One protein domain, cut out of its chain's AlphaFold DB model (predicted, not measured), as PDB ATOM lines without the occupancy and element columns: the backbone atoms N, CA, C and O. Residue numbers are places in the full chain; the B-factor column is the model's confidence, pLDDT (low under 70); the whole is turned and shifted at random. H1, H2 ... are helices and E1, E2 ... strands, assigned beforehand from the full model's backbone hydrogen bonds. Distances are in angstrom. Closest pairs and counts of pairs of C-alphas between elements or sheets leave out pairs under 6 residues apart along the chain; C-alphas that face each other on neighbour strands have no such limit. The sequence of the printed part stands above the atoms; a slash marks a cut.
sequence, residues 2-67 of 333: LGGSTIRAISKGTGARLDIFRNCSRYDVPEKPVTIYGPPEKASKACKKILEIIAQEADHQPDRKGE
ATOM      1  N   LEU A   2     -39.122  23.820  32.234       55.69
ATOM      2  CA  LEU A   2     -40.189  22.846  32.535       55.69
ATOM      3  C   LEU A   2     -41.239  23.422  33.507       55.69
ATOM      4  O   LEU A   2     -40.995  23.564  34.708       55.69
ATOM      5  N   GLY A   3     -42.416  23.756  32.976       61.03
ATOM      6  CA  GLY A   3     -43.514  24.363  33.725       61.03
ATOM      7  C   GLY A   3     -44.166  23.425  34.747       61.03
ATOM      8  O   GLY A   3     -44.164  22.200  34.613       61.03
ATOM      9  N   GLY A   4     -44.800  24.008  35.770       68.62
ATOM     10  CA  GLY A   4     -45.511  23.254  36.813       68.62
ATOM     11  C   GLY A   4     -46.667  22.382  36.296       68.62
ATOM     12  O   GLY A   4     -47.005  21.380  36.927       68.62
ATOM     13  N   SER A   5     -47.246  22.737  35.147       76.50
ATOM     14  CA  SER A   5     -48.254  21.963  34.413       76.50
ATOM     15  C   SER A   5     -47.674  20.671  33.830       76.50
ATOM     16  O   SER A   5     -48.221  19.594  34.067       76.50
ATOM     17  N   THR A   6     -46.535  20.757  33.141       81.81
ATOM     18  CA  THR A   6     -45.847  19.626  32.503       81.81
ATOM     19  C   THR A   6     -45.473  18.550  33.521       81.81
ATOM     20  O   THR A   6     -45.783  17.378  33.331       81.81
ATOM     21  N   ILE A   7     -44.913  18.946  34.670       81.06
ATOM     22  CA  ILE A   7     -44.538  18.020  35.757       81.06
ATOM     23  C   ILE A   7     -45.769  17.261  36.283       81.06
ATOM     24  O   ILE A   7     -45.721  16.045  36.484       81.06
ATOM     25  N   ARG A   8     -46.901  17.961  36.465       84.12
ATOM     26  CA  ARG A   8     -48.175  17.350  36.884       84.12
ATOM     27  C   ARG A   8     -48.711  16.376  35.831       84.12
ATOM     28  O   ARG A   8     -49.208  15.315  36.204       84.12
ATOM     29  N   ALA A   9     -48.581  16.693  34.541       86.25
ATOM     30  CA  ALA A   9     -48.984  15.807  33.449       86.25
ATOM     31  C   ALA A   9     -48.137  14.521  33.402       86.25
ATOM     32  O   ALA A   9     -48.701  13.428  33.324       86.25
ATOM     33  N   ILE A  10     -46.806  14.622  33.536       85.94
ATOM     34  CA  ILE A  10     -45.914  13.451  33.597       85.94
ATOM     35  C   ILE A  10     -46.234  12.604  34.834       85.94
ATOM     36  O   ILE A  10     -46.419  11.395  34.710       85.94
ATOM     37  N   SER A  11     -46.359  13.219  36.016       86.25
ATOM     38  CA  SER A  11     -46.661  12.505  37.266       86.25
ATOM     39  C   SER A  11     -48.009  11.770  37.193       86.25
ATOM     40  O   SER A  11     -48.068  10.564  37.439       86.25
ATOM     41  N   LYS A  12     -49.077  12.439  36.729       88.19
ATOM     42  CA  LYS A  12     -50.392  11.808  36.504       88.19
ATOM     43  C   LYS A  12     -50.322  10.684  35.464       88.19
ATOM     44  O   LYS A  12     -50.906   9.627  35.667       88.19
ATOM     45  N   GLY A  13     -49.591  10.892  34.369       86.44
ATOM     46  CA  GLY A  13     -49.460   9.938  33.263       86.44
ATOM     47  C   GLY A  13     -48.440   8.812  33.473       86.44
ATOM     48  O   GLY A  13     -48.165   8.082  32.520       86.44
ATOM     49  N   THR A  14     -47.829   8.701  34.655       86.81
ATOM     50  CA  THR A  14     -46.849   7.650  35.016       86.81
ATOM     51  C   THR A  14     -47.174   6.984  36.350       86.81
ATOM     52  O   THR A  14     -46.762   5.851  36.593       86.81
ATOM     53  N   GLY A  15     -47.912   7.671  37.229       83.81
ATOM     54  CA  GLY A  15     -48.146   7.236  38.602       83.81
ATOM     55  C   GLY A  15     -46.897   7.310  39.487       83.81
ATOM     56  O   GLY A  15     -46.901   6.710  40.562       83.81
ATOM     57  N   ALA A  16     -45.838   7.994  39.038       81.12
ATOM     58  CA  ALA A  16     -44.667   8.335  39.838       81.12
ATOM     59  C   ALA A  16     -44.829   9.748  40.421       81.12
ATOM     60  O   ALA A  16     -45.362  10.647  39.763       81.12
ATOM     61  N   ARG A  17     -44.353   9.970  41.649       79.81
ATOM     62  CA  ARG A  17     -44.265  11.313  42.236       79.81
ATOM     63  C   ARG A  17     -42.950  11.943  41.782       79.81
ATOM     64  O   ARG A  17     -41.895  11.340  41.934       79.81
ATOM     65  N   LEU A  18     -43.026  13.149  41.231       81.56
ATOM     66  CA  LEU A  18     -41.876  13.913  40.752       81.56
ATOM     67  C   LEU A  18     -41.671  15.130  41.644       81.56
ATOM     68  O   LEU A  18     -42.636  15.843  41.924       81.56
ATOM     69  N   ASP A  19     -40.428  15.377  42.042       73.69
ATOM     70  CA  ASP A  19     -40.021  16.614  42.706       73.69
ATOM     71  C   ASP A  19     -38.902  17.293  41.911       73.69
ATOM     72  O   ASP A  19     -38.045  16.622  41.334       73.69
ATOM     73  N   ILE A  20     -38.943  18.622  41.828       73.38
ATOM     74  CA  ILE A  20     -37.990  19.424  41.052       73.38
ATOM     75  C   ILE A  20     -37.488  20.559  41.927       73.38
ATOM     76  O   ILE A  20     -38.259  21.431  42.336       73.38
ATOM     77  N   PHE A  21     -36.174  20.600  42.133       66.44
ATOM     78  CA  PHE A  21     -35.519  21.634  42.924       66.44
ATOM     79  C   PHE A  21     -35.503  22.962  42.160       66.44
ATOM     80  O   PHE A  21     -34.595  23.279  41.393       66.44
ATOM     81  N   ARG A  22     -36.553  23.767  42.354       59.06
ATOM     82  CA  ARG A  22     -36.705  25.058  41.662       59.06
ATOM     83  C   ARG A  22     -35.697  26.108  42.141       59.06
ATOM     84  O   ARG A  22     -35.288  26.933  41.324       59.06
ATOM     85  N   ASN A  23     -35.254  26.017  43.399       53.25
ATOM     86  CA  ASN A  23     -34.456  27.029  44.107       53.25
ATOM     87  C   ASN A  23     -32.924  26.871  43.991       53.25
ATOM     88  O   ASN A  23     -32.187  27.484  44.761       53.25
ATOM     89  N   CYS A  24     -32.413  26.123  43.009       49.31
ATOM     90  CA  CYS A  24     -31.012  26.248  42.590       49.31
ATOM     91  C   CYS A  24     -30.835  27.612  41.890       49.31
ATOM     92  O   CYS A  24     -31.083  27.723  40.692       49.31
ATOM     93  N   SER A  25     -30.531  28.665  42.664       46.25
ATOM     94  CA  SER A  25     -30.630  30.071  42.225       46.25
ATOM     95  C   SER A  25     -29.442  30.957  42.649       46.25
ATOM     96  O   SER A  25     -29.615  32.162  42.826       46.25
ATOM     97  N   ARG A  26     -28.246  30.384  42.853       43.53
ATOM     98  CA  ARG A  26     -27.015  31.164  43.128       43.53
ATOM     99  C   ARG A  26     -25.801  30.814  42.263       43.53
ATOM    100  O   ARG A  26     -24.820  31.537  42.314       43.53
ATOM    101  N   TYR A  27     -25.891  29.769  41.446       42.34
ATOM    102  CA  TYR A  27     -24.903  29.453  40.416       42.34
ATOM    103  C   TYR A  27     -25.641  29.106  39.129       42.34
ATOM    104  O   TYR A  27     -26.693  28.463  39.182       42.34
ATOM    105  N   ASP A  28     -25.097  29.555  38.001       46.91
ATOM    106  CA  ASP A  28     -25.697  29.462  36.667       46.91
ATOM    107  C   ASP A  28     -25.531  28.050  36.074       46.91
ATOM    108  O   ASP A  28     -24.917  27.827  35.033       46.91
ATOM    109  N   VAL A  29     -26.018  27.051  36.815       50.00
ATOM    110  CA  VAL A  29     -26.018  25.652  36.389       50.00
ATOM    111  C   VAL A  29     -27.222  25.462  35.457       50.00
ATOM    112  O   VAL A  29     -28.362  25.600  35.910       50.00
ATOM    113  N   PRO A  30     -27.024  25.129  34.166       52.75
ATOM    114  CA  PRO A  30     -28.113  25.067  33.184       52.75
ATOM    115  C   PRO A  30     -29.075  23.884  33.398       52.75
ATOM    116  O   PRO A  30     -30.089  23.780  32.705       52.75
ATOM    117  N   GLU A  31     -28.763  23.003  34.349       59.16
ATOM    118  CA  GLU A  31     -29.474  21.775  34.686       59.16
ATOM    119  C   GLU A  31     -29.983  21.847  36.135       59.16
ATOM    120  O   GLU A  31     -29.258  22.261  37.040       59.16
ATOM    121  N   LYS A  32     -31.231  21.423  36.372       66.69
ATOM    122  CA  LYS A  32     -31.827  21.338  37.716       66.69
ATOM    123  C   LYS A  32     -32.088  19.874  38.075       66.69
ATOM    124  O   LYS A  32     -32.651  19.166  37.239       66.69
ATOM    125  N   PRO A  33     -31.739  19.412  39.290       67.38
ATOM    126  CA  PRO A  33     -31.993  18.034  39.683       67.38
ATOM    127  C   PRO A  33     -33.499  17.757  39.800       67.38
ATOM    128  O   PRO A  33     -34.288  18.604  40.238       67.38
ATOM    129  N   VAL A  34     -33.881  16.541  39.409       75.50
ATOM    130  CA  VAL A  34     -35.249  16.015  39.458       75.50
ATOM    131  C   VAL A  34     -35.217  14.687  40.199       75.50
ATOM    132  O   VAL A  34     -34.473  13.787  39.818       75.50
ATOM    133  N   THR A  35     -36.039  14.543  41.236       78.31
ATOM    134  CA  THR A  35     -36.161  13.288  41.985       78.31
ATOM    135  C   THR A  35     -37.445  12.571  41.590       78.31
ATOM    136  O   THR A  35     -38.539  13.142  41.630       78.31
ATOM    137  N   ILE A  36     -37.308  11.300  41.209       80.62
ATOM    138  CA  ILE A  36     -38.414  10.430  40.811       80.62
ATOM    139  C   ILE A  36     -38.677   9.426  41.935       80.62
ATOM    140  O   ILE A  36     -37.823   8.609  42.262       80.62
ATOM    141  N   TYR A  37     -39.877   9.468  42.509       78.50
ATOM    142  CA  TYR A  37     -40.322   8.555  43.558       78.50
ATOM    143  C   TYR A  37     -41.370   7.582  43.007       78.50
ATOM    144  O   TYR A  37     -42.442   7.987  42.543       78.50
ATOM    145  N   GLY A  38     -41.093   6.282  43.101       79.38
ATOM    146  CA  GLY A  38     -42.022   5.225  42.713       79.38
ATOM    147  C   GLY A  38     -41.341   3.861  42.566       79.38
ATOM    148  O   GLY A  38     -40.125   3.765  42.724       79.38
ATOM    149  N   PRO A  39     -42.105   2.799  42.251       81.56
ATOM    150  CA  PRO A  39     -41.534   1.521  41.831       81.56
ATOM    151  C   PRO A  39     -40.756   1.684  40.509       81.56
ATOM    152  O   PRO A  39     -41.114   2.560  39.711       81.56
ATOM    153  N   PRO A  40     -39.744   0.835  40.235       81.25
ATOM    154  CA  PRO A  40     -38.837   0.989  39.092       81.25
ATOM    155  C   PRO A  40     -39.572   1.119  37.753       81.25
ATOM    156  O   PRO A  40     -39.297   2.032  36.986       81.25
ATOM    157  N   GLU A  41     -40.599   0.300  37.518       84.38
ATOM    158  CA  GLU A  41     -41.418   0.349  36.300       84.38
ATOM    159  C   GLU A  41     -42.055   1.721  36.034       84.38
ATOM    160  O   GLU A  41     -42.182   2.142  34.884       84.38
ATOM    161  N   LYS A  42     -42.496   2.419  37.091       86.62
ATOM    162  CA  LYS A  42     -43.080   3.765  36.982       86.62
ATOM    163  C   LYS A  42     -41.987   4.825  36.893       86.62
ATOM    164  O   LYS A  42     -42.176   5.812  36.185       86.62
ATOM    165  N   ALA A  43     -40.854   4.609  37.565       82.31
ATOM    166  CA  ALA A  43     -39.705   5.503  37.520       82.31
ATOM    167  C   ALA A  43     -39.092   5.570  36.111       82.31
ATOM    168  O   ALA A  43     -39.015   6.661  35.552       82.31
ATOM    169  N   SER A  44     -38.791   4.434  35.473       82.56
ATOM    170  CA  SER A  44     -38.249   4.407  34.106       82.56
ATOM    171  C   SER A  44     -39.258   4.920  33.063       82.56
ATOM    172  O   SER A  44     -38.878   5.625  32.128       82.56
ATOM    173  N   LYS A  45     -40.570   4.683  33.252       86.56
ATOM    174  CA  LYS A  45     -41.632   5.317  32.434       86.56
ATOM    175  C   LYS A  45     -41.668   6.844  32.590       86.56
ATOM    176  O   LYS A  45     -41.954   7.544  31.619       86.56
ATOM    177  N   ALA A  46     -41.394   7.368  33.785       86.62
ATOM    178  CA  ALA A  46     -41.282   8.807  34.015       86.62
ATOM    179  C   ALA A  46     -39.984   9.386  33.441       86.62
ATOM    180  O   ALA A  46     -40.039  10.432  32.801       86.62
ATOM    181  N   CYS A  47     -38.861   8.676  33.581       86.00
ATOM    182  CA  CYS A  47     -37.582   9.021  32.963       86.00
ATOM    183  C   CYS A  47     -37.723   9.169  31.438       86.00
ATOM    184  O   CYS A  47     -37.388  10.224  30.899       86.00
ATOM    185  N   LYS A  48     -38.351   8.191  30.758       87.19
ATOM    186  CA  LYS A  48     -38.632   8.260  29.311       87.19
ATOM    187  C   LYS A  48     -39.405   9.526  28.926       87.19
ATOM    188  O   LYS A  48     -38.940  10.276  28.074       87.19
ATOM    189  N   LYS A  49     -40.526   9.820  29.598       88.31
ATOM    190  CA  LYS A  49     -41.329  11.026  29.314       88.31
ATOM    191  C   LYS A  49     -40.584  12.335  29.581       88.31
ATOM    192  O   LYS A  49     -40.803  13.312  28.876       88.31
ATOM    193  N   ILE A  50     -39.720  12.374  30.597       86.94
ATOM    194  CA  ILE A  50     -38.885  13.548  30.882       86.94
ATOM    195  C   ILE A  50     -37.882  13.764  29.740       86.94
ATOM    196  O   ILE A  50     -37.783  14.880  29.239       86.94
ATOM    197  N   LEU A  51     -37.202  12.708  29.283       84.62
ATOM    198  CA  LEU A  51     -36.254  12.773  28.164       84.62
ATOM    199  C   LEU A  51     -36.931  13.152  26.834       84.62
ATOM    200  O   LEU A  51     -36.392  13.975  26.102       84.62
ATOM    201  N   GLU A  52     -38.124  12.620  26.547       86.12
ATOM    202  CA  GLU A  52     -38.931  12.990  25.369       86.12
ATOM    203  C   GLU A  52     -39.270  14.490  25.348       86.12
ATOM    204  O   GLU A  52     -39.128  15.145  24.318       86.12
ATOM    205  N   ILE A  53     -39.669  15.055  26.489       84.81
ATOM    206  CA  ILE A  53     -40.018  16.480  26.601       84.81
ATOM    207  C   ILE A  53     -38.766  17.369  26.540       84.81
ATOM    208  O   ILE A  53     -38.812  18.445  25.949       84.81
ATOM    209  N   ILE A  54     -37.639  16.925  27.109       80.50
ATOM    210  CA  ILE A  54     -36.348  17.620  26.974       80.50
ATOM    211  C   ILE A  54     -35.908  17.659  25.503       80.50
ATOM    212  O   ILE A  54     -35.423  18.695  25.058       80.50
ATOM    213  N   ALA A  55     -36.119  16.578  24.745       81.88
ATOM    214  CA  ALA A  55     -35.818  16.539  23.315       81.88
ATOM    215  C   ALA A  55     -36.674  17.527  22.512       81.88
ATOM    216  O   ALA A  55     -36.135  18.342  21.771       81.88
ATOM    217  N   GLN A  56     -37.991  17.521  22.735       82.50
ATOM    218  CA  GLN A  56     -38.918  18.439  22.064       82.50
ATOM    219  C   GLN A  56     -38.597  19.916  22.356       82.50
ATOM    220  O   GLN A  56     -38.621  20.742  21.447       82.50
ATOM    221  N   GLU A  57     -38.257  20.267  23.602       78.00
ATOM    222  CA  GLU A  57     -37.847  21.637  23.960       78.00
ATOM    223  C   GLU A  57     -36.500  22.021  23.308       78.00
ATOM    224  O   GLU A  57     -36.319  23.175  22.918       78.00
ATOM    225  N   ALA A  58     -35.565  21.072  23.157       75.50
ATOM    226  CA  ALA A  58     -34.278  21.310  22.498       75.50
ATOM    227  C   ALA A  58     -34.435  21.580  20.991       75.50
ATOM    228  O   ALA A  58     -33.837  22.529  20.488       75.50
ATOM    229  N   ASP A  59     -35.295  20.833  20.291       72.19
ATOM    230  CA  ASP A  59     -35.598  21.074  18.870       72.19
ATOM    231  C   ASP A  59     -36.229  22.461  18.635       72.19
ATOM    232  O   ASP A  59     -35.977  23.108  17.615       72.19
ATOM    233  N   HIS A  60     -37.010  22.962  19.600       70.94
ATOM    234  CA  HIS A  60     -37.587  24.309  19.567       70.94
ATOM    235  C   HIS A  60     -36.595  25.439  19.919       70.94
ATOM    236  O   HIS A  60     -36.918  26.608  19.690       70.94
ATOM    237  N   GLN A  61     -35.397  25.137  20.436       65.38
ATOM    238  CA  GLN A  61     -34.344  26.120  20.720       65.38
ATOM    239  C   GLN A  61     -33.103  25.873  19.839       65.38
ATOM    240  O   GLN A  61     -32.184  25.172  20.263       65.38
ATOM    241  N   PRO A  62     -33.008  26.485  18.638       57.53
ATOM    242  CA  PRO A  62     -31.966  26.163  17.656       57.53
ATOM    243  C   PRO A  62     -30.522  26.431  18.123       57.53
ATOM    244  O   PRO A  62     -29.605  25.778  17.626       57.53
ATOM    245  N   ASP A  63     -30.316  27.319  19.104       58.84
ATOM    246  CA  ASP A  63     -29.007  27.569  19.733       58.84
ATOM    247  C   ASP A  63     -28.569  26.456  20.708       58.84
ATOM    248  O   ASP A  63     -27.400  26.376  21.088       58.84
ATOM    249  N   ARG A  64     -29.481  25.562  21.115       58.50
ATOM    250  CA  ARG A  64     -29.219  24.426  22.015       58.50
ATOM    251  C   ARG A  64     -29.187  23.089  21.270       58.50
ATOM    252  O   ARG A  64     -29.771  22.105  21.715       58.50
ATOM    253  N   LYS A  65     -28.384  23.004  20.202       50.22
ATOM    254  CA  LYS A  65     -27.960  21.725  19.583       50.22
ATOM    255  C   LYS A  65     -26.976  20.933  20.465       50.22
ATOM    256  O   LYS A  65     -25.893  20.546  20.030       50.22
ATOM    257  N   GLY A  66     -27.342  20.714  21.726       56.84
ATOM    258  CA  GLY A  66     -26.627  19.850  22.659       56.84
ATOM    259  C   GLY A  66     -27.126  18.410  22.569       56.84
ATOM    260  O   GLY A  66     -28.328  18.164  22.543       56.84
ATOM    261  N   GLU A  67     -26.203  17.451  22.556       65.88
ATOM    262  CA  GLU A  67     -26.522  16.031  22.722       65.88
ATOM    263  C   GLU A  67     -27.183  15.813  24.096       65.88
ATOM    264  O   GLU A  67     -26.588  16.124  25.131       65.88
TER     265      GLU A  67
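Overview. This is residues 2 to 67 of the 333 residues of the protein "Insulin-like growth factor 2 mRNA-binding protein 2" of Orchesella cincta (UniProt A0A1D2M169). A two-stranded hairpin, E1 and E2, and one long helix, H2, make the two arms of a V, joined by the tight link after E2; the shorter helix H1 packs on E1 and on residues 46 to 50 of H2 at one side of the V. The tip of the long hairpin loop, residues 25 to 31, sticks out, and so does the stretch at the far end of H2, residues 59 to 65. The printed part has 66 residues with two named helices and two named strands, in the order H1, E1, E2, H2; the sheet is E1 - E2, antiparallel, and the class is mixed, helices and strands. It is only just compact, close to loose, with a radius of gyration of the C-alphas of 12.8 A, and spans 35 by 27 by 20 A.

Arrangement. H1, residues 4 to 12, comes first, and a tight link of 4 residues leads to E1, residues 17 to 20. The closest C-alphas of H1 and E1 are those of Ser 11 and Arg 17, 5.6 A apart. E1 and E2, residues 34 to 37, form a hairpin, antiparallel with 162 degrees between their directions. N 19 and O 35 are 3.0 A apart and N 37 and O 17 are 2.8 A apart, both within hydrogen-bond range. H1 and E2 are apart. A tight link of 2 residues leads to H2, residues 40 to 59. The closest C-alphas of E2 and H2 are those of Ile 36 and Ala 43, 6.1 A apart. E1 and H2 are near each other, with 5 pairs of C-alphas within 10 A. H2 touches H1 with residues 46 to 50 alone; the closest C-alphas are those of Ile 10 and Ala 46, 6.6 A apart. The two helices run opposite ways at a tilt of 35.2 degrees, only just steep. In H1 and H2 every O i to N i+4 pair is within hydrogen-bond range.

Along the chain. H1 begins at C-alpha 4, (-45.511, 23.254, 36.813), and measures 12.4 A from first to last C-alpha. E1 measures 10.3 A and E2 9.9 A. H2, the longest helix, begins at C-alpha 40, (-38.837, 0.989, 39.092), and ends 28.7 A away at C-alpha 59, (-35.598, 21.074, 18.870).

Size, cuts and confidence. The two C-alphas farthest apart are those of Pro 39 and Asp 63, 36.4 A. The printed part has no cut. The link from E1 to E2, residues 21 to 33, is long. Without the stretches that stand free, residues 25 to 31 and 59 to 65, the body spans 30 by 24 by 18 A. The mean pLDDT of the printed part is 73.2, and residues 2 to 4, 21 to 33 and 61 to 67 are under 70.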